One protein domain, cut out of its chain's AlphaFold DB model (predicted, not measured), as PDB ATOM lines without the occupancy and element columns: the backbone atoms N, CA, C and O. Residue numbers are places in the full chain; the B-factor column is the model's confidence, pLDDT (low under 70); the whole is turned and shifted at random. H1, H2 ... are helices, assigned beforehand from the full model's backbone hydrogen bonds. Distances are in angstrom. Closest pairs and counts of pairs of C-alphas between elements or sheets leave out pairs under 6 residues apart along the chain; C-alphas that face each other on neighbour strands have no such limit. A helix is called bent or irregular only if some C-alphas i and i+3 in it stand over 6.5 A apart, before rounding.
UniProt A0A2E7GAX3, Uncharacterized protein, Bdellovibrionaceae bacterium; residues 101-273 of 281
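What this domain is: This is residues 101 to 273 of the 281 residues of an uncharacterized protein of Bdellovibrionaceae bacterium (UniProt A0A2E7GAX3). This is a long, loose helical body with H1, H3, H4 and H5 gathered at one end, H2 in the middle, and the long helix H8 running from beside H2 to the other end, where H9 folds back on it as a hairpin. The short helices H6 and H7 lie off to one side of the middle. The printed part has 173 residues with nine named helices, H1 to H9 in order along the chain, and no named strand; the class is all helix, and the helices that touch are mostly crossed. It is loose, with a radius of gyration of the C-alphas of 19.6 A, and elongated, spanning 66 by 34 by 26 A.

Where its parts are: H1, residues 101 to 116, begins with C-alpha 101 at (252.538, 451.962, 379.101) and is 22.6 A long. H2 holds residues 130 to 139, 13.9 A, and H3 residues 144 to 162, 26.2 A. H4, residues 167 to 172, is irregular: C-alphas 168 and 171 are 7.8 A apart. H5 is residues 177 to 188, 16.7 A, H6 residues 194 to 199 and H7 residues 204 to 207. H8, residues 226 to 251, is the longest at 37.2 A and begins with C-alpha 226 at (254.402, 471.471, 395.033). H9, residues 257 to 271, is 20.2 A long and ends with C-alpha 271 at (261.292, 472.682, 416.784).

How they stand to each other: H1 and H3 touch, closest at the C-alphas of His 110 and Ala 147, 4.7 A, opposite ways at a tilt of 36 degrees, only just steep. H2 and H3 touch only at the corner, closest at the C-alphas of Ile 138 and Glu 144, 4.7 A. Residues 152 to 156 of H3 touch H4, closest at the C-alphas of Cys 152 and Cys 169, 5.4 A. Residues 145 to 149 of H3 touch H5 at a steep tilt of 61 degrees, the C-alphas of Val 145 and Lys 185 closest at 5.7 A. H6 and H8 only just touch, with 3 pairs of C-alphas within 8 A, Leu 198 and Ala 228 closest at 6.7 A. H7 is close to H2 but not clearly touching, with the C-alphas of Glu 131 and Phe 206 closest at 6.4 A. Residues 226 to 235 of H8 touch H2 at a steep tilt of 55 degrees, the C-alphas of Ile 134 and Leu 230 closest at 5.5 A. H8 and H9 form a helical hairpin, closest at the C-alphas of Thr 245 and Ser 264, 6.3 A. H1 and H8 are apart. Each O i to N i+4 pair is within hydrogen-bond range in H1, H2, H5, H6, H8 and H9, 14 of 15 are in H3, and 0 of 2 in H4, where 2 of 3 O i to N i+3 pairs are; H7 is too short for an O i to N i+4 pair.

The domain as a whole: The C-alphas farthest apart, of Gly 163 and Leu 255, are 66.8 A apart. The printed part has no cut; its long links are residues 117 to 129 and 208 to 225. The mean pLDDT of the printed part is 91.5, and residue 222 and residues 252 to 259 are under 70.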
ATOM      1  N   LEU A 101     251.197 452.548 378.970       96.25
ATOM      2  CA  LEU A 101     252.538 451.962 379.101       96.25
ATOM      3  C   LEU A 101     253.618 453.042 379.158       96.25
ATOM      4  O   LEU A 101     254.539 452.933 379.962       96.25
ATOM      5  N   VAL A 102     253.481 454.076 378.324       96.56
ATOM      6  CA  VAL A 102     254.390 455.225 378.319       96.56
ATOM      7  C   VAL A 102     254.429 455.906 379.680       96.56
ATOM      8  O   VAL A 102     255.511 456.048 380.238       96.56
ATOM      9  N   GLU A 103     253.271 456.205 380.268       97.00
ATOM     10  CA  GLU A 103     253.174 456.854 381.577       97.00
ATOM     11  C   GLU A 103     253.870 456.018 382.657       97.00
ATOM     12  O   GLU A 103     254.630 456.553 383.450       97.00
ATOM     13  N   GLN A 104     253.728 454.689 382.633       97.75
ATOM     14  CA  GLN A 104     254.413 453.806 383.586       97.75
ATOM     15  C   GLN A 104     255.937 453.778 383.408       97.75
ATOM     16  O   GLN A 104     256.668 453.634 384.388       97.75
ATOM     17  N   ILE A 105     256.433 453.900 382.173       98.38
ATOM     18  CA  ILE A 105     257.873 453.993 381.895       98.38
ATOM     19  C   ILE A 105     258.425 455.333 382.391       98.38
ATOM     20  O   ILE A 105     259.486 455.360 383.019       98.38
ATOM     21  N   LEU A 106     257.704 456.424 382.126       98.19
ATOM     22  CA  LEU A 106     258.065 457.770 382.566       98.19
ATOM     23  C   LEU A 106     258.028 457.882 384.091       98.19
ATOM     24  O   LEU A 106     259.013 458.315 384.687       98.19
ATOM     25  N   ASP A 107     256.974 457.376 384.729       98.00
ATOM     26  CA  ASP A 107     256.859 457.315 386.183       98.00
ATOM     27  C   ASP A 107     257.988 456.468 386.789       98.00
ATOM     28  O   ASP A 107     258.603 456.869 387.770       98.00
ATOM     29  N   LEU A 108     258.368 455.331 386.189       98.56
ATOM     30  CA  LEU A 108     259.522 454.572 386.685       98.56
ATOM     31  C   LEU A 108     260.826 455.379 386.592       98.56
ATOM     32  O   LEU A 108     261.632 455.344 387.524       98.56
ATOM     33  N   ALA A 109     261.047 456.119 385.504       98.56
ATOM     34  CA  ALA A 109     262.209 456.998 385.373       98.56
ATOM     35  C   ALA A 109     262.199 458.126 386.423       98.56
ATOM     36  O   ALA A 109     263.243 458.447 387.008       98.56
ATOM     37  N   HIS A 110     261.029 458.701 386.682       98.38
ATOM     38  CA  HIS A 110     260.803 459.716 387.703       98.38
ATOM     39  C   HIS A 110     261.140 459.169 389.096       98.38
ATOM     40  O   HIS A 110     262.063 459.644 389.762       98.38
ATOM     41  N   GLU A 111     260.486 458.080 389.492       98.31
ATOM     42  CA  GLU A 111     260.599 457.514 390.832       98.31
ATOM     43  C   GLU A 111     261.974 456.901 391.115       98.31
ATOM     44  O   GLU A 111     262.507 457.027 392.218       98.31
ATOM     45  N   LEU A 112     262.638 456.304 390.119       98.25
ATOM     46  CA  LEU A 112     264.023 455.858 390.290       98.25
ATOM     47  C   LEU A 112     264.960 457.027 390.631       98.25
ATOM     48  O   LEU A 112     265.925 456.839 391.380       98.25
ATOM     49  N   THR A 113     264.683 458.232 390.124       98.25
ATOM     50  CA  THR A 113     265.474 459.428 390.442       98.25
ATOM     51  C   THR A 113     265.366 459.785 391.923       98.25
ATOM     52  O   THR A 113     266.400 459.975 392.569       98.25
ATOM     53  N   HIS A 114     264.157 459.782 392.486       97.25
ATOM     54  CA  HIS A 114     263.949 459.966 393.925       97.25
ATOM     55  C   HIS A 114     264.559 458.830 394.753       97.25
ATOM     56  O   HIS A 114     265.224 459.055 395.770       97.25
ATOM     57  N   ALA A 115     264.362 457.583 394.317       96.94
ATOM     58  CA  ALA A 115     264.747 456.410 395.085       96.94
ATOM     59  C   ALA A 115     266.256 456.348 395.347       96.94
ATOM     60  O   ALA A 115     266.693 456.079 396.474       96.94
ATOM     61  N   MET A 116     267.053 456.648 394.322       96.31
ATOM     62  CA  MET A 116     268.514 456.569 394.378       96.31
ATOM     63  C   MET A 116     269.175 457.761 395.077       96.31
ATOM     64  O   MET A 116     270.360 457.685 395.420       96.31
ATOM     65  N   ALA A 117     268.450 458.857 395.290       95.06
ATOM     66  CA  ALA A 117     269.003 460.035 395.930       95.06
ATOM     67  C   ALA A 117     269.096 459.882 397.447       95.06
ATOM     68  O   ALA A 117     268.278 459.230 398.106       95.06
ATOM     69  N   LYS A 118     270.135 460.489 398.026       90.12
ATOM     70  CA  LYS A 118     270.283 460.545 399.482       90.12
ATOM     71  C   LYS A 118     269.360 461.635 400.030       90.12
ATOM     72  O   LYS A 118     269.368 462.732 399.478       90.12
ATOM     73  N   PRO A 119     268.641 461.393 401.143       87.88
ATOM     74  CA  PRO A 119     267.904 462.453 401.814       87.88
ATOM     75  C   PRO A 119     268.830 463.630 402.121       87.88
ATOM     76  O   PRO A 119     269.889 463.455 402.727       87.88
ATOM     77  N   GLN A 120     268.432 464.824 401.693       91.69
ATOM     78  CA  GLN A 120     269.173 466.061 401.956       91.69
ATOM     79  C   GLN A 120     268.651 466.811 403.186       91.69
ATOM     80  O   GLN A 120     269.168 467.865 403.559       91.69
ATOM     81  N   TRP A 121     267.627 466.259 403.829       92.00
ATOM     82  CA  TRP A 121     267.012 466.761 405.044       92.00
ATOM     83  C   TRP A 121     266.975 465.654 406.101       92.00
ATOM     84  O   TRP A 121     266.970 464.464 405.791       92.00
ATOM     85  N   ASP A 122     266.962 466.067 407.365       91.00
ATOM     86  CA  ASP A 122     266.808 465.185 408.518       91.00
ATOM     87  C   ASP A 122     265.642 465.717 409.362       91.00
ATOM     88  O   ASP A 122     265.708 466.867 409.812       91.00
ATOM     89  N   PRO A 123     264.580 464.925 409.599       91.25
ATOM     90  CA  PRO A 123     263.447 465.363 410.414       91.25
ATOM     91  C   PRO A 123     263.853 465.722 411.853       91.25
ATOM     92  O   PRO A 123     263.135 466.461 412.527       91.25
ATOM     93  N   TYR A 124     265.009 465.238 412.318       89.69
ATOM     94  CA  TYR A 124     265.567 465.509 413.640       89.69
ATOM     95  C   TYR A 124     266.627 466.630 413.657       89.69
ATOM     96  O   TYR A 124     267.144 466.952 414.729       89.69
ATOM     97  N   ASP A 125     266.945 467.259 412.517       90.69
ATOM     98  CA  ASP A 125     267.817 468.441 412.467       90.69
ATOM     99  C   ASP A 125     267.069 469.650 413.060       90.69
ATOM    100  O   ASP A 125     266.077 470.094 412.485       90.69
ATOM    101  N   PRO A 126     267.512 470.254 414.179       89.94
ATOM    102  CA  PRO A 126     266.822 471.397 414.778       89.94
ATOM    103  C   PRO A 126     266.853 472.669 413.911       89.94
ATOM    104  O   PRO A 126     266.203 473.648 414.267       89.94
ATOM    105  N   THR A 127     267.613 472.683 412.811       91.94
ATOM    106  CA  THR A 127     267.741 473.816 411.881       91.94
ATOM    107  C   THR A 127     266.918 473.663 410.598       91.94
ATOM    108  O   THR A 127     266.851 474.602 409.807       91.94
ATOM    109  N   LEU A 128     266.277 472.510 410.363       93.62
ATOM    110  CA  LEU A 128     265.468 472.299 409.158       93.62
ATOM    111  C   LEU A 128     264.167 473.123 409.213       93.62
ATOM    112  O   LEU A 128     263.264 472.799 409.979       93.62
ATOM    113  N   THR A 129     264.045 474.162 408.393       93.88
ATOM    114  CA  THR A 129     262.813 474.960 408.266       93.88
ATOM    115  C   THR A 129     261.920 474.442 407.137       93.88
ATOM    116  O   THR A 129     262.376 473.648 406.309       93.88
ATOM    117  N   ALA A 130     260.669 474.911 407.071       94.62
ATOM    118  CA  ALA A 130     259.755 474.574 405.978       94.62
ATOM    119  C   ALA A 130     260.336 474.994 404.618       94.62
ATOM    120  O   ALA A 130     260.302 474.236 403.662       94.62
ATOM    121  N   GLU A 131     260.958 476.168 404.537       95.19
ATOM    122  CA  GLU A 131     261.575 476.691 403.314       95.19
ATOM    123  C   GLU A 131     262.767 475.859 402.858       95.19
ATOM    124  O   GLU A 131     262.924 475.602 401.665       95.19
ATOM    125  N   LYS A 132     263.608 475.428 403.807       95.56
ATOM    126  CA  LYS A 132     264.722 474.526 403.507       95.56
ATOM    127  C   LYS A 132     264.181 473.188 403.009       95.56
ATOM    128  O   LYS A 132     264.691 472.677 402.023       95.56
ATOM    129  N   TYR A 133     263.137 472.658 403.641       96.06
ATOM    130  CA  TYR A 133     262.499 471.416 403.216       96.06
ATOM    131  C   TYR A 133     261.890 471.519 401.810       96.06
ATOM    132  O   TYR A 133     262.252 470.729 400.948       96.06
ATOM    133  N   ILE A 134     261.070 472.542 401.537       96.31
ATOM    134  CA  ILE A 134     260.466 472.772 400.214       96.31
ATOM    135  C   ILE A 134     261.556 472.965 399.152       96.31
ATOM    136  O   ILE A 134     261.504 472.363 398.083       96.31
ATOM    137  N   GLY A 135     262.569 473.788 399.445       96.69
ATOM    138  CA  GLY A 135     263.676 474.036 398.524       96.69
ATOM    139  C   GLY A 135     264.467 472.770 398.191       96.69
ATOM    140  O   GLY A 135     264.814 472.571 397.032       96.69
ATOM    141  N   LEU A 136     264.717 471.903 399.179       96.56
ATOM    142  CA  LEU A 136     265.376 470.612 398.969       96.56
ATOM    143  C   LEU A 136     264.471 469.610 398.240       96.56
ATOM    144  O   LEU A 136     264.965 468.880 397.391       96.56
ATOM    145  N   GLY A 137     263.166 469.589 398.525       96.38
ATOM    146  CA  GLY A 137     262.211 468.733 397.815       96.38
ATOM    147  C   GLY A 137     262.142 469.060 396.322       96.38
ATOM    148  O   GLY A 137     262.171 468.163 395.490       96.38
ATOM    149  N   ILE A 138     262.150 470.348 395.964       97.31
ATOM    150  CA  ILE A 138     262.088 470.784 394.562       97.31
ATOM    151  C   ILE A 138     263.465 470.719 393.885       97.31
ATOM    152  O   ILE A 138     263.621 470.113 392.828       97.31
ATOM    153  N   GLU A 139     264.463 471.395 394.457       97.50
ATOM    154  CA  GLU A 139     265.744 471.681 393.793       97.50
ATOM    155  C   GLU A 139     266.879 470.736 394.216       97.50
ATOM    156  O   GLU A 139     267.984 470.829 393.680       97.50
ATOM    157  N   GLY A 140     266.639 469.872 395.201       96.50
ATOM    158  CA  GLY A 140     267.648 468.980 395.749       96.50
ATOM    159  C   GLY A 140     268.139 467.905 394.781       96.50
ATOM    160  O   GLY A 140     267.568 467.671 393.713       96.50
ATOM    161  N   ASP A 141     269.205 467.211 395.180       95.56
ATOM    162  CA  ASP A 141     269.631 465.989 394.491       95.56
ATOM    163  C   ASP A 141     268.534 464.932 394.640       95.56
ATOM    164  O   ASP A 141     268.119 464.614 395.755       95.56
ATOM    165  N   GLY A 142     268.028 464.451 393.504       95.75
ATOM    166  CA  GLY A 142     266.804 463.653 393.428       95.75
ATOM    167  C   GLY A 142     265.540 464.358 393.899       95.75
ATOM    168  O   GLY A 142     264.582 463.675 394.233       95.75
ATOM    169  N   GLY A 143     265.526 465.690 393.946       97.12
ATOM    170  CA  GLY A 143     264.298 466.466 394.043       97.12
ATOM    171  C   GLY A 143     263.528 466.472 392.723       97.12
ATOM    172  O   GLY A 143     263.997 465.980 391.691       97.12
ATOM    173  N   GLU A 144     262.356 467.085 392.750       97.62
ATOM    174  CA  GLU A 144     261.392 467.105 391.647       97.62
ATOM    175  C   GLU A 144     261.962 467.641 390.323       97.62
ATOM    176  O   GLU A 144     261.686 467.111 389.248       97.62
ATOM    177  N   VAL A 145     262.835 468.657 390.377       98.19
ATOM    178  CA  VAL A 145     263.491 469.194 389.172       98.19
ATOM    179  C   VAL A 145     264.353 468.136 388.494       98.19
ATOM    180  O   VAL A 145     264.365 468.038 387.267       98.19
ATOM    181  N   SER A 146     265.080 467.348 389.286       98.12
ATOM    182  CA  SER A 146     265.920 466.269 388.767       98.12
ATOM    183  C   SER A 146     265.068 465.134 388.206       98.12
ATOM    184  O   SER A 146     265.411 464.597 387.153       98.12
ATOM    185  N   ALA A 147     263.969 464.792 388.885       98.25
ATOM    186  CA  ALA A 147     263.067 463.718 388.486       98.25
ATOM    187  C   ALA A 147     262.373 464.026 387.153       98.25
ATOM    188  O   ALA A 147     262.569 463.279 386.194       98.25
ATOM    189  N   VAL A 148     261.718 465.188 387.030       98.31
ATOM    190  CA  VAL A 148     261.084 465.631 385.771       98.31
ATOM    191  C   VAL A 148     262.110 465.791 384.649       98.31
ATOM    192  O   VAL A 148     261.844 465.460 383.497       98.31
ATOM    193  N   TYR A 149     263.323 466.254 384.960       98.56
ATOM    194  CA  TYR A 149     264.379 466.334 383.952       98.56
ATOM    195  C   TYR A 149     264.751 464.950 383.394       98.56
ATOM    196  O   TYR A 149     264.904 464.810 382.180       98.56
ATOM    197  N   GLN A 150     264.910 463.926 384.241       98.44
ATOM    198  CA  GLN A 150     265.194 462.571 383.748       98.44
ATOM    199  C   GLN A 150     263.993 461.959 383.029       98.44
ATOM    200  O   GLN A 150     264.180 461.363 381.970       98.44
ATOM    201  N   GLU A 151     262.789 462.155 383.561       98.25
ATOM    202  CA  GLU A 151     261.535 461.746 382.932       98.25
ATOM    203  C   GLU A 151     261.447 462.274 381.495       98.25
ATOM    204  O   GLU A 151     261.310 461.491 380.556       98.25
ATOM    205  N   CYS A 152     261.665 463.575 381.286       98.31
ATOM    206  CA  CYS A 152     261.593 464.156 379.950       98.31
ATOM    207  C   CYS A 152     262.720 463.723 379.018       98.31
ATOM    208  O   CYS A 152     262.507 463.615 377.812       98.31
ATOM    209  N   ARG A 153     263.909 463.407 379.540       98.25
ATOM    210  CA  ARG A 153     264.954 462.788 378.712       98.25
ATOM    211  C   ARG A 153     264.534 461.416 378.202       98.25
ATOM    212  O   ARG A 153     264.745 461.136 377.026       98.25
ATOM    213  N   VAL A 154     263.937 460.594 379.063       98.44
ATOM    214  CA  VAL A 154     263.402 459.282 378.679       98.44
ATOM    215  C   VAL A 154     262.248 459.448 377.692       98.44
ATOM    216  O   VAL A 154     262.245 458.758 376.676       98.44
ATOM    217  N   ALA A 155     261.340 460.403 377.916       98.19
ATOM    218  CA  ALA A 155     260.250 460.708 376.991       98.19
ATOM    219  C   ALA A 155     260.781 461.014 375.585       98.19
ATOM    220  O   ALA A 155     260.483 460.275 374.654       98.19
ATOM    221  N   PHE A 156     261.669 462.002 375.428       97.88
ATOM    222  CA  PHE A 156     262.213 462.366 374.112       97.88
ATOM    223  C   PHE A 156     263.012 461.241 373.431       97.88
ATOM    224  O   PHE A 156     263.180 461.243 372.211       97.88
ATOM    225  N   GLU A 157     263.564 460.303 374.202       98.00
ATOM    226  CA  GLU A 157     264.228 459.110 373.674       98.00
ATOM    227  C   GLU A 157     263.208 458.062 373.201       98.00
ATOM    228  O   GLU A 157     263.394 457.494 372.126       98.00
ATOM    229  N   LEU A 158     262.117 457.845 373.946       97.75
ATOM    230  CA  LEU A 158     261.018 456.956 373.552       97.75
ATOM    231  C   LEU A 158     260.301 457.444 372.296       97.75
ATOM    232  O   LEU A 158     260.023 456.634 371.419       97.75
ATOM    233  N   GLU A 159     260.062 458.746 372.159       96.44
ATOM    234  CA  GLU A 159     259.386 459.308 370.981       96.44
ATOM    235  C   GLU A 159     260.128 458.985 369.683       96.44
ATOM    236  O   GLU A 159     259.525 458.666 368.664       96.44
ATOM    237  N   LYS A 160     261.466 458.993 369.724       96.25
ATOM    238  CA  LYS A 160     262.298 458.595 368.580       96.25
ATOM    239  C   LYS A 160     262.189 457.106 368.270       96.25
ATOM    240  O   LYS A 160     262.348 456.719 367.118       96.25
ATOM    241  N   LEU A 161     261.976 456.276 369.290       96.56
ATOM    242  CA  LEU A 161     261.836 454.829 369.143       96.56
ATOM    243  C   LEU A 161     260.433 454.430 368.670       96.56
ATOM    244  O   LEU A 161     260.307 453.426 367.975       96.56
ATOM    245  N   TRP A 162     259.396 455.166 369.073       96.62
ATOM    246  CA  TRP A 162     257.993 454.842 368.785       96.62
ATOM    247  C   TRP A 162     257.411 455.640 367.615       96.62
ATOM    248  O   TRP A 162     256.453 455.187 367.001       96.62
ATOM    249  N   GLY A 163     257.996 456.789 367.269       94.75
ATOM    250  CA  GLY A 163     257.483 457.673 366.220       94.75
ATOM    251  C   GLY A 163     256.252 458.487 366.635       94.75
ATOM    252  O   GLY A 163     255.541 458.985 365.768       94.75
ATOM    253  N   GLU A 164     256.001 458.624 367.937       91.38
ATOM    254  CA  GLU A 164     254.867 459.344 368.531       91.38
ATOM    255  C   GLU A 164     255.390 460.376 369.538       91.38
ATOM    256  O   GLU A 164     256.428 460.135 370.147       91.38
ATOM    257  N   SER A 165     254.715 461.521 369.693       89.62
ATOM    258  CA  SER A 165     255.041 462.545 370.699       89.62
ATOM    259  C   SER A 165     254.225 462.365 371.976       89.62
ATOM    260  O   SER A 165     253.055 461.997 371.903       89.62
ATOM    261  N   PHE A 166     254.804 462.695 373.130       90.31
ATOM    262  CA  PHE A 166     254.122 462.639 374.422       90.31
ATOM    263  C   PHE A 166     253.990 464.035 375.046       90.31
ATOM    264  O   PHE A 166     254.986 464.688 375.376       90.31
ATOM    265  N   ASP A 167     252.749 464.456 375.292       90.31
ATOM    266  CA  ASP A 167     252.403 465.820 375.722       90.31
ATOM    267  C   ASP A 167     253.074 466.248 377.040       90.31
ATOM    268  O   ASP A 167     253.395 467.426 377.237       90.31
ATOM    269  N   ARG A 168     253.330 465.296 377.952       88.81
ATOM    270  CA  ARG A 168     253.825 465.555 379.319       88.81
ATOM    271  C   ARG A 168     255.096 466.420 379.338       88.81
ATOM    272  O   ARG A 168     255.265 467.266 380.217       88.81
ATOM    273  N   CYS A 169     255.967 466.254 378.340       95.56
ATOM    274  CA  CYS A 169     257.277 466.904 378.272       95.56
ATOM    275  C   CYS A 169     257.425 467.938 377.148       95.56
ATOM    276  O   CYS A 169     258.497 468.535 377.002       95.56
ATOM    277  N   ASP A 170     256.364 468.226 376.392       94.62
ATOM    278  CA  ASP A 170     256.424 469.112 375.225       94.62
ATOM    279  C   ASP A 170     256.907 470.522 375.550       94.62
ATOM    280  O   ASP A 170     257.732 471.096 374.837       94.62
ATOM    281  N   ARG A 171     256.482 471.060 376.695       95.38
ATOM    282  CA  ARG A 171     256.897 472.388 377.177       95.38
ATOM    283  C   ARG A 171     258.408 472.522 377.417       95.38
ATOM    284  O   ARG A 171     258.912 473.638 377.553       95.38
ATOM    285  N   TYR A 172     259.117 471.399 377.519       96.94
ATOM    286  CA  TYR A 172     260.556 471.332 377.767       96.94
ATOM    287  C   TYR A 172     261.359 470.960 376.512       96.94
ATOM    288  O   TYR A 172     262.592 470.995 376.537       96.94
ATOM    289  N   ARG A 173     260.679 470.632 375.408       95.38
ATOM    290  CA  ARG A 173     261.284 470.180 374.155       95.38
ATOM    291  C   ARG A 173     262.242 471.223 373.575       95.38
ATOM    292  O   ARG A 173     261.991 472.425 373.604       95.38
ATOM    293  N   GLY A 174     263.373 470.752 373.049       94.69
ATOM    294  CA  GLY A 174     264.379 471.590 372.382       94.69
ATOM    295  C   GLY A 174     265.191 472.508 373.307       94.69
ATOM    296  O   GLY A 174     266.112 473.182 372.844       94.69
ATOM    297  N   LEU A 175     264.907 472.538 374.614       97.50
ATOM    298  CA  LEU A 175     265.695 473.310 375.567       97.50
ATOM    299  C   LEU A 175     267.037 472.622 375.848       97.50
ATOM    300  O   LEU A 175     267.102 471.425 376.120       97.50
ATOM    301  N   ALA A 176     268.118 473.405 375.867       97.69
ATOM    302  CA  ALA A 176     269.406 472.937 376.373       97.69
ATOM    303  C   ALA A 176     269.285 472.498 377.853       97.69
ATOM    304  O   ALA A 176     268.503 473.113 378.585       97.69
ATOM    305  N   PRO A 177     270.096 471.532 378.338       96.56
ATOM    306  CA  PRO A 177     269.968 470.952 379.680       96.56
ATOM    307  C   PRO A 177     269.771 471.961 380.818       96.56
ATOM    308  O   PRO A 177     268.814 471.868 381.579       96.56
ATOM    309  N   GLN A 178     270.617 472.993 380.892       97.19
ATOM    310  CA  GLN A 178     270.523 474.014 381.942       97.19
ATOM    311  C   GLN A 178     269.238 474.849 381.844       97.19
ATOM    312  O   GLN A 178     268.618 475.161 382.861       97.19
ATOM    313  N   ARG A 179     268.809 475.197 380.623       98.12
ATOM    314  CA  ARG A 179     267.566 475.951 380.395       98.12
ATOM    315  C   ARG A 179     266.340 475.106 380.721       98.12
ATOM    316  O   ARG A 179     265.386 475.639 381.280       98.12
ATOM    317  N   MET A 180     266.387 473.810 380.416       97.88
ATOM    318  CA  MET A 180     265.345 472.853 380.771       97.88
ATOM    319  C   MET A 180     265.178 472.771 382.290       97.88
ATOM    320  O   MET A 180     264.098 473.063 382.790       97.88
ATOM    321  N   SER A 181     266.252 472.488 383.034       97.62
ATOM    322  CA  SER A 181     266.207 472.421 384.502       97.62
ATOM    323  C   SER A 181     265.744 473.738 385.130       97.62
ATOM    324  O   SER A 181     264.935 473.729 386.055       97.62
ATOM    325  N   GLN A 182     266.192 474.884 384.603       97.81
ATOM    326  CA  GLN A 182     265.734 476.188 385.083       97.81
ATOM    327  C   GLN A 182     264.245 476.428 384.791       97.81
ATOM    328  O   GLN A 182     263.545 477.019 385.616       97.81
ATOM    329  N   ARG A 183     263.740 475.973 383.638       97.75
ATOM    330  CA  ARG A 183     262.319 476.082 383.287       97.75
ATOM    331  C   ARG A 183     261.455 475.173 384.162       97.75
ATOM    332  O   ARG A 183     260.474 475.667 384.707       97.75
ATOM    333  N   ILE A 184     261.860 473.917 384.357       98.38
ATOM    334  CA  ILE A 184     261.215 472.960 385.272       98.38
ATOM    335  C   ILE A 184     261.142 473.560 386.682       98.38
ATOM    336  O   ILE A 184     260.066 473.655 387.267       98.38
ATOM    337  N   LYS A 185     262.268 474.072 387.198       97.81
ATOM    338  CA  LYS A 185     262.325 474.763 388.494       97.81
ATOM    339  C   LYS A 185     261.312 475.902 388.590       97.81
ATOM    340  O   LYS A 185     260.597 476.001 389.579       97.81
ATOM    341  N   ASN A 186     261.250 476.771 387.583       97.25
ATOM    342  CA  ASN A 186     260.308 477.888 387.590       97.25
ATOM    343  C   ASN A 186     258.849 477.408 387.581       97.25
ATOM    344  O   ASN A 186     258.014 478.018 388.246       97.25
ATOM    345  N   ASP A 187     258.549 476.330 386.851       97.69
ATOM    346  CA  ASP A 187     257.210 475.748 386.790       97.69
ATOM    347  C   ASP A 187     256.775 475.169 388.149       97.69
ATOM    348  O   ASP A 187     255.646 475.423 388.568       97.69
ATOM    349  N   PHE A 188     257.675 474.517 388.896       97.56
ATOM    350  CA  PHE A 188     257.392 474.037 390.260       97.56
ATOM    351  C   PHE A 188     257.030 475.150 391.245       97.56
ATOM    352  O   PHE A 188     256.239 474.945 392.161       97.56
ATOM    353  N   TYR A 189     257.579 476.353 391.069       97.31
ATOM    354  CA  TYR A 189     257.288 477.481 391.954       97.31
ATOM    355  C   TYR A 189     256.009 478.255 391.592       97.31
ATOM    356  O   TYR A 189     255.669 479.235 392.264       97.31
ATOM    357  N   LYS A 190     255.257 477.837 390.566       97.25
ATOM    358  CA  LYS A 190     253.932 478.394 390.260       97.25
ATOM    359  C   LYS A 190     252.894 477.826 391.225       97.25
ATOM    360  O   LYS A 190     252.587 476.642 391.198       97.25
ATOM    361  N   SER A 191     252.356 478.668 392.107       95.81
ATOM    362  CA  SER A 191     251.411 478.242 393.156       95.81
ATOM    363  C   SER A 191     250.006 478.830 393.004       95.81
ATOM    364  O   SER A 191     249.099 478.459 393.747       95.81
ATOM    365  N   GLY A 192     249.786 479.742 392.056       95.94
ATOM    366  CA  GLY A 192     248.474 480.336 391.810       95.94
ATOM    367  C   GLY A 192     247.857 480.948 393.069       95.94
ATOM    368  O   GLY A 192     248.512 481.672 393.826       95.94
ATOM    369  N   LYS A 193     246.597 480.581 393.332       94.88
ATOM    370  CA  LYS A 193     245.839 480.999 394.524       94.88
ATOM    371  C   LYS A 193     246.500 480.610 395.855       94.88
ATOM    372  O   LYS A 193     246.285 481.287 396.858       94.88
ATOM    373  N   TRP A 194     247.338 479.569 395.873       95.12
ATOM    374  CA  TRP A 194     248.015 479.091 397.084       95.12
ATOM    375  C   TRP A 194     249.150 480.000 397.546       95.12
ATOM    376  O   TRP A 194     249.576 479.906 398.696       95.12
ATOM    377  N   LYS A 195     249.606 480.931 396.698       94.38
ATOM    378  CA  LYS A 195     250.657 481.888 397.054       94.38
ATOM    379  C   LYS A 195     250.320 482.655 398.339       94.38
ATOM    380  O   LYS A 195     251.129 482.680 399.259       94.38
ATOM    381  N   ASN A 196     249.116 483.217 398.445       92.75
ATOM    382  CA  ASN A 196     248.714 484.008 399.618       92.75
ATOM    383  C   ASN A 196     248.622 483.164 400.898       92.75
ATOM    384  O   ASN A 196     248.894 483.653 401.992       92.75
ATOM    385  N   TRP A 197     248.240 481.892 400.767       94.12
ATOM    386  CA  TRP A 197     248.220 480.950 401.883       94.12
ATOM    387  C   TRP A 197     249.646 480.615 402.346       94.12
ATOM    388  O   TRP A 197     249.925 480.690 403.543       94.12
ATOM    389  N   LEU A 198     250.569 480.368 401.408       94.06
ATOM    390  CA  LEU A 198     251.988 480.134 401.692       94.06
ATOM    391  C   LEU A 198     252.661 481.353 402.328       94.06
ATOM    392  O   LEU A 198     253.433 481.198 403.269       94.06
ATOM    393  N   GLN A 199     252.328 482.570 401.886       92.56
ATOM    394  CA  GLN A 199     252.894 483.814 402.423       92.56
ATOM    395  C   GLN A 199     252.730 483.949 403.942       92.56
ATOM    396  O   GLN A 199     253.586 484.516 404.612       92.56
ATOM    397  N   LYS A 200     251.626 483.431 404.488       92.75
ATOM    398  CA  LYS A 200     251.323 483.484 405.926       92.75
ATOM    399  C   LYS A 200     252.095 482.443 406.742       92.75
ATOM    400  O   LYS A 200     252.014 482.449 407.966       92.75
ATOM    401  N   LYS A 201     252.771 481.510 406.074       92.31
ATOM    402  CA  LYS A 201     253.300 480.268 406.651       92.31
ATOM    403  C   LYS A 201     254.814 480.134 406.544       92.31
ATOM    404  O   LYS A 201     255.399 479.366 407.304       92.31
ATOM    405  N   ILE A 202     255.428 480.865 405.620       90.81
ATOM    406  CA  ILE A 202     256.865 480.848 405.351       90.81
ATOM    407  C   ILE A 202     257.422 482.273 405.312       90.81
ATOM    408  O   ILE A 202     256.690 483.247 405.150       90.81
ATOM    409  N   SER A 203     258.736 482.401 405.442       87.12
ATOM    410  CA  SER A 203     259.443 483.679 405.419       87.12
ATOM    411  C   SER A 203     259.334 484.421 404.080       87.12
ATOM    412  O   SER A 203     259.261 483.841 402.990       87.12
ATOM    413  N   SER A 204     259.414 485.752 404.160       80.44
ATOM    414  CA  SER A 204     259.324 486.666 403.013       80.44
ATOM    415  C   SER A 204     260.411 486.446 401.953       80.44
ATOM    416  O   SER A 204     260.180 486.701 400.772       80.44
ATOM    417  N   ASN A 205     261.591 485.952 402.340       84.69
ATOM    418  CA  ASN A 205     262.688 485.700 401.406       84.69
ATOM    419  C   ASN A 205     262.407 484.508 400.485       84.69
ATOM    420  O   ASN A 205     262.634 484.610 399.280       84.69
ATOM    421  N   PHE A 206     261.877 483.405 401.016       82.81
ATOM    422  CA  PHE A 206     261.490 482.261 400.189       82.81
ATOM    423  C   PHE A 206     260.259 482.576 399.341       82.81
ATOM    424  O   PHE A 206     260.180 482.175 398.182       82.81
ATOM    425  N   PHE A 207     259.342 483.380 399.878       79.50
ATOM    426  CA  PHE A 207     258.152 483.831 399.167       79.50
ATOM    427  C   PHE A 207     258.452 484.514 397.820       79.50
ATOM    428  O   PHE A 207     257.667 484.378 396.883       79.50
ATOM    429  N   LYS A 208     259.609 485.181 397.675       85.06
ATOM    430  CA  LYS A 208     260.045 485.787 396.400       85.06
ATOM    431  C   LYS A 208     260.218 484.770 395.267       85.06
ATOM    432  O   LYS A 208     260.113 485.153 394.108       85.06
ATOM    433  N   LYS A 209     260.466 483.494 395.584       88.81
ATOM    434  CA  LYS A 209     260.539 482.420 394.583       88.81
ATOM    435  C   LYS A 209     259.157 481.995 394.081       88.81
ATOM    436  O   LYS A 209     259.069 481.477 392.978       88.81
ATOM    437  N   ILE A 210     258.093 482.218 394.857       92.00
ATOM    438  CA  ILE A 210     256.749 481.704 394.572       92.00
ATOM    439  C   ILE A 210     255.989 482.644 393.627       92.00
ATOM    440  O   ILE A 210     255.744 483.824 393.915       92.00
ATOM    441  N   SER A 211     255.545 482.090 392.505       95.50
ATOM    442  CA  SER A 211     254.762 482.794 391.492       95.50
ATOM    443  C   SER A 211     253.256 482.666 391.746       95.50
ATOM    444  O   SER A 211     252.765 481.634 392.204       95.50
ATOM    445  N   SER A 212     252.512 483.734 391.437       95.31
ATOM    446  CA  SER A 212     251.040 483.759 391.443       95.31
ATOM    447  C   SER A 212     250.430 483.186 390.162       95.31
ATOM    448  O   SER A 212     249.210 483.147 390.039       95.31
ATOM    449  N   GLN A 213     251.253 482.768 389.198       97.25
ATOM    450  CA  GLN A 213     250.787 482.069 388.001       97.25
ATOM    451  C   GLN A 213     250.153 480.726 388.373       97.25
ATOM    452  O   GLN A 213     250.543 480.117 389.372       97.25
ATOM    453  N   ALA A 214     249.184 480.284 387.567       95.88
ATOM    454  CA  ALA A 214     248.522 478.998 387.748       95.88
ATOM    455  C   ALA A 214     249.559 477.857 387.815       95.88
ATOM    456  O   ALA A 214     250.528 477.891 387.048       95.88
ATOM    457  N   PRO A 215     249.400 476.893 388.741       94.69
ATOM    458  CA  PRO A 215     250.286 475.742 388.816       94.69
ATOM    459  C   PRO A 215     250.276 474.940 387.522       94.69
ATOM    460  O   PRO A 215     249.229 474.743 386.916       94.69
ATOM    461  N   GLU A 216     251.452 474.463 387.147       92.44
ATOM    462  CA  GLU A 216     251.660 473.621 385.963       92.44
ATOM    463  C   GLU A 216     251.973 472.181 386.356       92.44
ATOM    464  O   GLU A 216     251.718 471.252 385.603       92.44
ATOM    465  N   LEU A 217     252.561 472.026 387.542       92.88
ATOM    466  CA  LEU A 217     252.962 470.764 388.133       92.88
ATOM    467  C   LEU A 217     252.245 470.661 389.478       92.88
ATOM    468  O   LEU A 217     252.337 471.568 390.318       92.88
ATOM    469  N   ILE A 218     251.497 469.578 389.648       91.94
ATOM    470  CA  ILE A 218     250.692 469.276 390.830       91.94
ATOM    471  C   ILE A 218     251.241 467.996 391.449       91.94
ATOM    472  O   ILE A 218     251.579 467.060 390.731       91.94
ATOM    473  N   SER A 219     251.346 467.972 392.774       90.06
ATOM    474  CA  SER A 219     251.790 466.784 393.498       90.06
ATOM    475  C   SER A 219     250.755 465.662 393.385       90.06
ATOM    476  O   SER A 219     249.566 465.882 393.627       90.06
ATOM    477  N   SER A 220     251.224 464.449 393.086       80.19
ATOM    478  CA  SER A 220     250.399 463.243 392.939       80.19
ATOM    479  C   SER A 220     249.715 462.786 394.234       80.19
ATOM    480  O   SER A 220     248.781 461.987 394.184       80.19
ATOM    481  N   THR A 221     250.167 463.269 395.394       71.06
ATOM    482  CA  THR A 221     249.703 462.817 396.714       71.06
ATOM    483  C   THR A 221     248.768 463.798 397.417       71.06
ATOM    484  O   THR A 221     248.259 463.463 398.484       71.06
ATOM    485  N   GLY A 222     248.498 464.976 396.838       67.75
ATOM    486  CA  GLY A 222     247.695 465.999 397.518       67.75
ATOM    487  C   GLY A 222     246.864 466.933 396.642       67.75
ATOM    488  O   GLY A 222     246.186 467.786 397.198       67.75
ATOM    489  N   ASP A 223     246.907 466.833 395.309       85.38
ATOM    490  CA  ASP A 223     246.211 467.770 394.402       85.38
ATOM    491  C   ASP A 223     246.553 469.257 394.672       85.38
ATOM    492  O   ASP A 223     245.786 470.188 394.397       85.38
ATOM    493  N   LEU A 224     247.751 469.494 395.215       93.88
ATOM    494  CA  LEU A 224     248.295 470.802 395.562       93.88
ATOM    495  C   LEU A 224     249.497 471.146 394.672       93.88
ATOM    496  O   LEU A 224     250.256 470.253 394.283       93.88
ATOM    497  N   PRO A 225     249.751 472.441 394.391       96.06
ATOM    498  CA  PRO A 225     251.041 472.837 393.840       96.06
ATOM    499  C   PRO A 225     252.157 472.448 394.807       96.06
ATOM    500  O   PRO A 225     252.009 472.573 396.025       96.06
ATOM    501  N   TYR A 226     253.301 472.049 394.263       95.62
ATOM    502  CA  TYR A 226     254.402 471.471 395.033       95.62
ATOM    503  C   TYR A 226     254.834 472.266 396.275       95.62
ATOM    504  O   TYR A 226     254.955 471.659 397.337       95.62
ATOM    505  N   PRO A 227     255.002 473.605 396.234       96.38
ATOM    506  CA  PRO A 227     255.340 474.359 397.438       96.38
ATOM    507  C   PRO A 227     254.311 474.229 398.568       96.38
ATOM    508  O   PRO A 227     254.690 474.276 399.735       96.38
ATOM    509  N   ALA A 228     253.024 474.076 398.240       95.75
ATOM    510  CA  ALA A 228     251.971 473.859 399.227       95.75
ATOM    511  C   ALA A 228     251.959 472.410 399.730       95.75
ATOM    512  O   ALA A 228     251.967 472.213 400.941       95.75
ATOM    513  N   ALA A 229     252.048 471.427 398.827       96.00
ATOM    514  CA  ALA A 229     252.138 470.008 399.185       96.00
ATOM    515  C   ALA A 229     253.316 469.730 400.139       96.00
ATOM    516  O   ALA A 229     253.136 469.190 401.226       96.00
ATOM    517  N   LEU A 230     254.514 470.210 399.789       95.69
ATOM    518  CA  LEU A 230     255.728 470.036 400.593       95.69
ATOM    519  C   LEU A 230     255.668 470.781 401.932       95.69
ATOM    520  O   LEU A 230     256.338 470.395 402.889       95.69
ATOM    521  N   TYR A 231     254.892 471.865 402.024       95.81
ATOM    522  CA  TYR A 231     254.651 472.513 403.310       95.81
ATOM    523  C   TYR A 231     253.798 471.625 404.222       95.81
ATOM    524  O   TYR A 231     254.107 471.508 405.407       95.81
ATOM    525  N   GLU A 232     252.733 471.015 403.700       94.94
ATOM    526  CA  GLU A 232     251.891 470.103 404.482       94.94
ATOM    527  C   GLU A 232     252.679 468.863 404.916       94.94
ATOM    528  O   GLU A 232     252.714 468.559 406.109       94.94
ATOM    529  N   GLU A 233     253.445 468.260 404.004       93.19
ATOM    530  CA  GLU A 233     254.344 467.143 404.320       93.19
ATOM    531  C   GLU A 233     255.368 467.525 405.402       93.19
ATOM    532  O   GLU A 233     255.584 466.782 406.364       93.19
ATOM    533  N   PHE A 234     255.950 468.729 405.321       94.50
ATOM    534  CA  PHE A 234     256.844 469.235 406.361       94.50
ATOM    535  C   PHE A 234     256.159 469.305 407.731       94.50
ATOM    536  O   PHE A 234     256.774 468.954 408.741       94.50
ATOM    537  N   VAL A 235     254.911 469.780 407.788       93.75
ATOM    538  CA  VAL A 235     254.147 469.900 409.038       93.75
ATOM    539  C   VAL A 235     253.897 468.520 409.642       93.75
ATOM    540  O   VAL A 235     254.169 468.332 410.830       93.75
ATOM    541  N   GLU A 236     253.440 467.559 408.842       92.94
ATOM    542  CA  GLU A 236     253.182 466.183 409.278       92.94
ATOM    543  C   GLU A 236     254.458 465.488 409.762       92.94
ATOM    544  O   GLU A 236     254.518 464.969 410.883       92.94
ATOM    545  N   MET A 237     255.527 465.561 408.965       93.00
ATOM    546  CA  MET A 237     256.845 465.038 409.322       93.00
ATOM    547  C   MET A 237     257.342 465.651 410.635       93.00
ATOM    548  O   MET A 237     257.863 464.946 411.505       93.00
ATOM    549  N   ASN A 238     257.181 466.966 410.806       92.88
ATOM    550  CA  ASN A 238     257.611 467.656 412.014       92.88
ATOM    551  C   ASN A 238     256.822 467.197 413.249       92.88
ATOM    552  O   ASN A 238     257.411 466.963 414.304       92.88
ATOM    553  N   GLN A 239     255.505 467.023 413.118       93.44
ATOM    554  CA  GLN A 239     254.659 466.495 414.189       93.44
ATOM    555  C   GLN A 239     255.081 465.082 414.599       93.44
ATOM    556  O   GLN A 239     255.260 464.819 415.792       93.44
ATOM    557  N   ALA A 240     255.317 464.196 413.627       91.94
ATOM    558  CA  ALA A 240     255.789 462.839 413.884       91.94
ATOM    559  C   ALA A 240     257.155 462.836 414.594       91.94
ATOM    560  O   ALA A 240     257.329 462.157 415.609       91.94
ATOM    561  N   ALA A 241     258.112 463.645 414.126       91.56
ATOM    562  CA  ALA A 241     259.438 463.758 414.734       91.56
ATOM    563  C   ALA A 241     259.381 464.285 416.181       91.56
ATOM    564  O   ALA A 241     260.091 463.784 417.063       91.56
ATOM    565  N   CYS A 242     258.508 465.261 416.443       92.25
ATOM    566  CA  CYS A 242     258.254 465.788 417.780       92.25
ATOM    567  C   CYS A 242     257.641 464.735 418.709       92.25
ATOM    568  O   CYS A 242     258.180 464.510 419.794       92.25
ATOM    569  N   LYS A 243     256.583 464.037 418.273       91.62
ATOM    570  CA  LYS A 243     255.939 462.961 419.044       91.62
ATOM    571  C   LYS A 243     256.921 461.834 419.369       91.62
ATOM    572  O   LYS A 243     257.036 461.426 420.522       91.62
ATOM    573  N   ASN A 244     257.695 461.388 418.381       88.62
ATOM    574  CA  ASN A 244     258.700 460.340 418.564       88.62
ATOM    575  C   ASN A 244     259.797 460.762 419.551       88.62
ATOM    576  O   ASN A 244     260.202 459.975 420.405       88.62
ATOM    577  N   THR A 245     260.262 462.013 419.469       88.88
ATOM    578  CA  THR A 245     261.280 462.528 420.396       88.88
ATOM    579  C   THR A 245     260.739 462.665 421.817       88.88
ATOM    580  O   THR A 245     261.450 462.347 422.767       88.88
ATOM    581  N   PHE A 246     259.487 463.096 421.973       89.19
ATOM    582  CA  PHE A 246     258.830 463.186 423.274       89.19
ATOM    583  C   PHE A 246     258.681 461.806 423.929       89.19
ATOM    584  O   PHE A 246     259.139 461.611 425.055       89.19
ATOM    585  N   ASN A 247     258.142 460.828 423.194       87.00
ATOM    586  CA  ASN A 247     257.991 459.454 423.679       87.00
ATOM    587  C   ASN A 247     259.335 458.852 424.099       87.00
ATOM    588  O   ASN A 247     259.415 458.198 425.136       87.00
ATOM    589  N   ARG A 248     260.406 459.116 423.337       81.69
ATOM    590  CA  ARG A 248     261.757 458.659 423.684       81.69
ATOM    591  C   ARG A 248     262.202 459.179 425.051       81.69
ATOM    592  O   ARG A 248     262.635 458.383 425.875       81.69
ATOM    593  N   ILE A 249     262.052 460.479 425.311       83.25
ATOM    594  CA  ILE A 249     262.443 461.080 426.596       83.25
ATOM    595  C   ILE A 249     261.673 460.455 427.771       83.25
ATOM    596  O   ILE A 249     262.244 460.275 428.841       83.25
ATOM    597  N   GLN A 250     260.399 460.099 427.583       82.38
ATOM    598  CA  GLN A 250     259.593 459.477 428.641       82.38
ATOM    599  C   GLN A 250     260.009 458.035 428.976       82.38
ATOM    600  O   GLN A 250     259.734 457.567 430.079       82.38
ATOM    601  N   HIS A 251     260.651 457.326 428.042       73.69
ATOM    602  CA  HIS A 251     260.938 455.891 428.158       73.69
ATOM    603  C   HIS A 251     262.439 455.563 428.288       73.69
ATOM    604  O   HIS A 251     262.791 454.394 428.451       73.69
ATOM    605  N   GLU A 252     263.342 456.549 428.232       63.66
ATOM    606  CA  GLU A 252     264.790 456.326 428.372       63.66
ATOM    607  C   GLU A 252     265.168 455.952 429.824       63.66
ATOM    608  O   GLU A 252     265.028 456.749 430.747       63.66
ATOM    609  N   ARG A 253     265.657 454.715 430.023       56.38
ATOM    610  CA  ARG A 253     266.035 454.129 431.331       56.38
ATOM    611  C   ARG A 253     267.526 453.750 431.467       56.38
ATOM    612  O   ARG A 253     267.880 453.053 432.411       56.38
ATOM    613  N   THR A 254     268.411 454.135 430.541       58.09
ATOM    614  CA  THR A 254     269.811 453.639 430.506       58.09
ATOM    615  C   THR A 254     270.867 454.748 430.552       58.09
ATOM    616  O   THR A 254     270.592 455.890 430.209       58.09
ATOM    617  N   LEU A 255     272.106 454.426 430.949       53.06
ATOM    618  CA  LEU A 255     273.217 455.385 431.128       53.06
ATOM    619  C   LEU A 255     273.693 456.069 429.828       53.06
ATOM    620  O   LEU A 255     274.174 457.201 429.873       53.06
ATOM    621  N   ALA A 256     273.498 455.442 428.661       58.03
ATOM    622  CA  ALA A 256     273.762 456.058 427.353       58.03
ATOM    623  C   ALA A 256     272.832 457.260 427.050       58.03
ATOM    624  O   ALA A 256     273.094 458.027 426.121       58.03
ATOM    625  N   SER A 257     271.766 457.452 427.842       59.84
ATOM    626  CA  SER A 257     270.718 458.454 427.618       59.84
ATOM    627  C   SER A 257     271.137 459.898 427.887       59.84
ATOM    628  O   SER A 257     270.610 460.786 427.233       59.84
ATOM    629  N   ASN A 258     272.106 460.196 428.759       64.44
ATOM    630  CA  ASN A 258     272.302 461.583 429.219       64.44
ATOM    631  C   ASN A 258     272.675 462.574 428.094       64.44
ATOM    632  O   ASN A 258     272.141 463.684 428.024       64.44
ATOM    633  N   SER A 259     273.554 462.177 427.164       67.75
ATOM    634  CA  SER A 259     273.927 463.036 426.025       67.75
ATOM    635  C   SER A 259     272.818 463.133 424.961       67.75
ATOM    636  O   SER A 259     272.655 464.169 424.307       67.75
ATOM    637  N   LEU A 260     272.024 462.071 424.805       75.00
ATOM    638  CA  LEU A 260     270.889 461.988 423.884       75.00
ATOM    639  C   LEU A 260     269.674 462.751 424.409       75.00
ATOM    640  O   LEU A 260     268.965 463.392 423.630       75.00
ATOM    641  N   PHE A 261     269.485 462.758 425.721       79.75
ATOM    642  CA  PHE A 261     268.450 463.484 426.430       79.75
ATOM    643  C   PHE A 261     268.616 464.989 426.222       79.75
ATOM    644  O   PHE A 261     267.683 465.645 425.761       79.75
ATOM    645  N   LEU A 262     269.827 465.533 426.417       82.44
ATOM    646  CA  LEU A 262     270.091 466.954 426.164       82.44
ATOM    647  C   LEU A 262     269.838 467.333 424.695       82.44
ATOM    648  O   LEU A 262     269.178 468.336 424.417       82.44
ATOM    649  N   LYS A 263     270.299 466.514 423.738       84.75
ATOM    650  CA  LYS A 263     270.018 466.729 422.305       84.75
ATOM    651  C   LYS A 263     268.516 466.705 422.010       84.75
ATOM    652  O   LYS A 263     268.026 467.549 421.260       84.75
ATOM    653  N   SER A 264     267.785 465.776 422.623       87.25
ATOM    654  CA  SER A 264     266.333 465.642 422.479       87.25
ATOM    655  C   SER A 264     265.598 466.853 423.055       87.25
ATOM    656  O   SER A 264     264.712 467.394 422.398       87.25
ATOM    657  N   GLN A 265     266.011 467.352 424.222       87.00
ATOM    658  CA  GLN A 265     265.460 468.579 424.798       87.00
ATOM    659  C   GLN A 265     265.722 469.800 423.917       87.00
ATOM    660  O   GLN A 265     264.814 470.601 423.692       87.00
ATOM    661  N   ILE A 266     266.940 469.945 423.382       88.62
ATOM    662  CA  ILE A 266     267.279 471.038 422.460       88.62
ATOM    663  C   ILE A 266     266.393 470.969 421.214       88.62
ATOM    664  O   ILE A 266     265.852 471.997 420.803       88.62
ATOM    665  N   PHE A 267     266.218 469.779 420.635       90.50
ATOM    666  CA  PHE A 267     265.333 469.563 419.495       90.50
ATOM    667  C   PHE A 267     263.892 469.981 419.813       90.50
ATOM    668  O   PHE A 267     263.348 470.840 419.120       90.50
ATOM    669  N   LEU A 268     263.304 469.466 420.900       90.81
ATOM    670  CA  LEU A 268     261.934 469.803 421.301       90.81
ATOM    671  C   LEU A 268     261.772 471.311 421.536       90.81
ATOM    672  O   LEU A 268     260.842 471.931 421.017       90.81
ATOM    673  N   LYS A 269     262.721 471.927 422.251       89.50
ATOM    674  CA  LYS A 269     262.722 473.366 422.544       89.50
ATOM    675  C   LYS A 269     262.858 474.219 421.283       89.50
ATOM    676  O   LYS A 269     262.333 475.329 421.256       89.50
ATOM    677  N   LYS A 270     263.586 473.767 420.263       89.44
ATOM    678  CA  LYS A 270     263.773 474.540 419.027       89.44
ATOM    679  C   LYS A 270     262.644 474.328 418.022       89.44
ATOM    680  O   LYS A 270     262.270 475.280 417.352       89.44
ATOM    681  N   ARG A 271     262.100 473.114 417.933       88.19
ATOM    682  CA  ARG A 271     261.292 472.682 416.784       88.19
ATOM    683  C   ARG A 271     259.829 472.371 417.107       88.19
ATOM    684  O   ARG A 271     258.986 472.438 416.218       88.19
ATOM    685  N   CYS A 272     259.519 472.068 418.369       88.62
ATOM    686  CA  CYS A 272     258.197 471.582 418.779       88.62
ATOM    687  C   CYS A 272     257.399 472.590 419.621       88.62
ATOM    688  O   CYS A 272     256.261 472.314 419.969       88.62
ATOM    689  N   LYS A 273     257.960 473.772 419.929       74.81
ATOM    690  CA  LYS A 273     257.324 474.794 420.789       74.81
ATOM    691  C   LYS A 273     255.951 475.284 420.318       74.81
ATOM    692  O   LYS A 273     255.165 475.719 421.147       74.81
TER     693      LYS A 273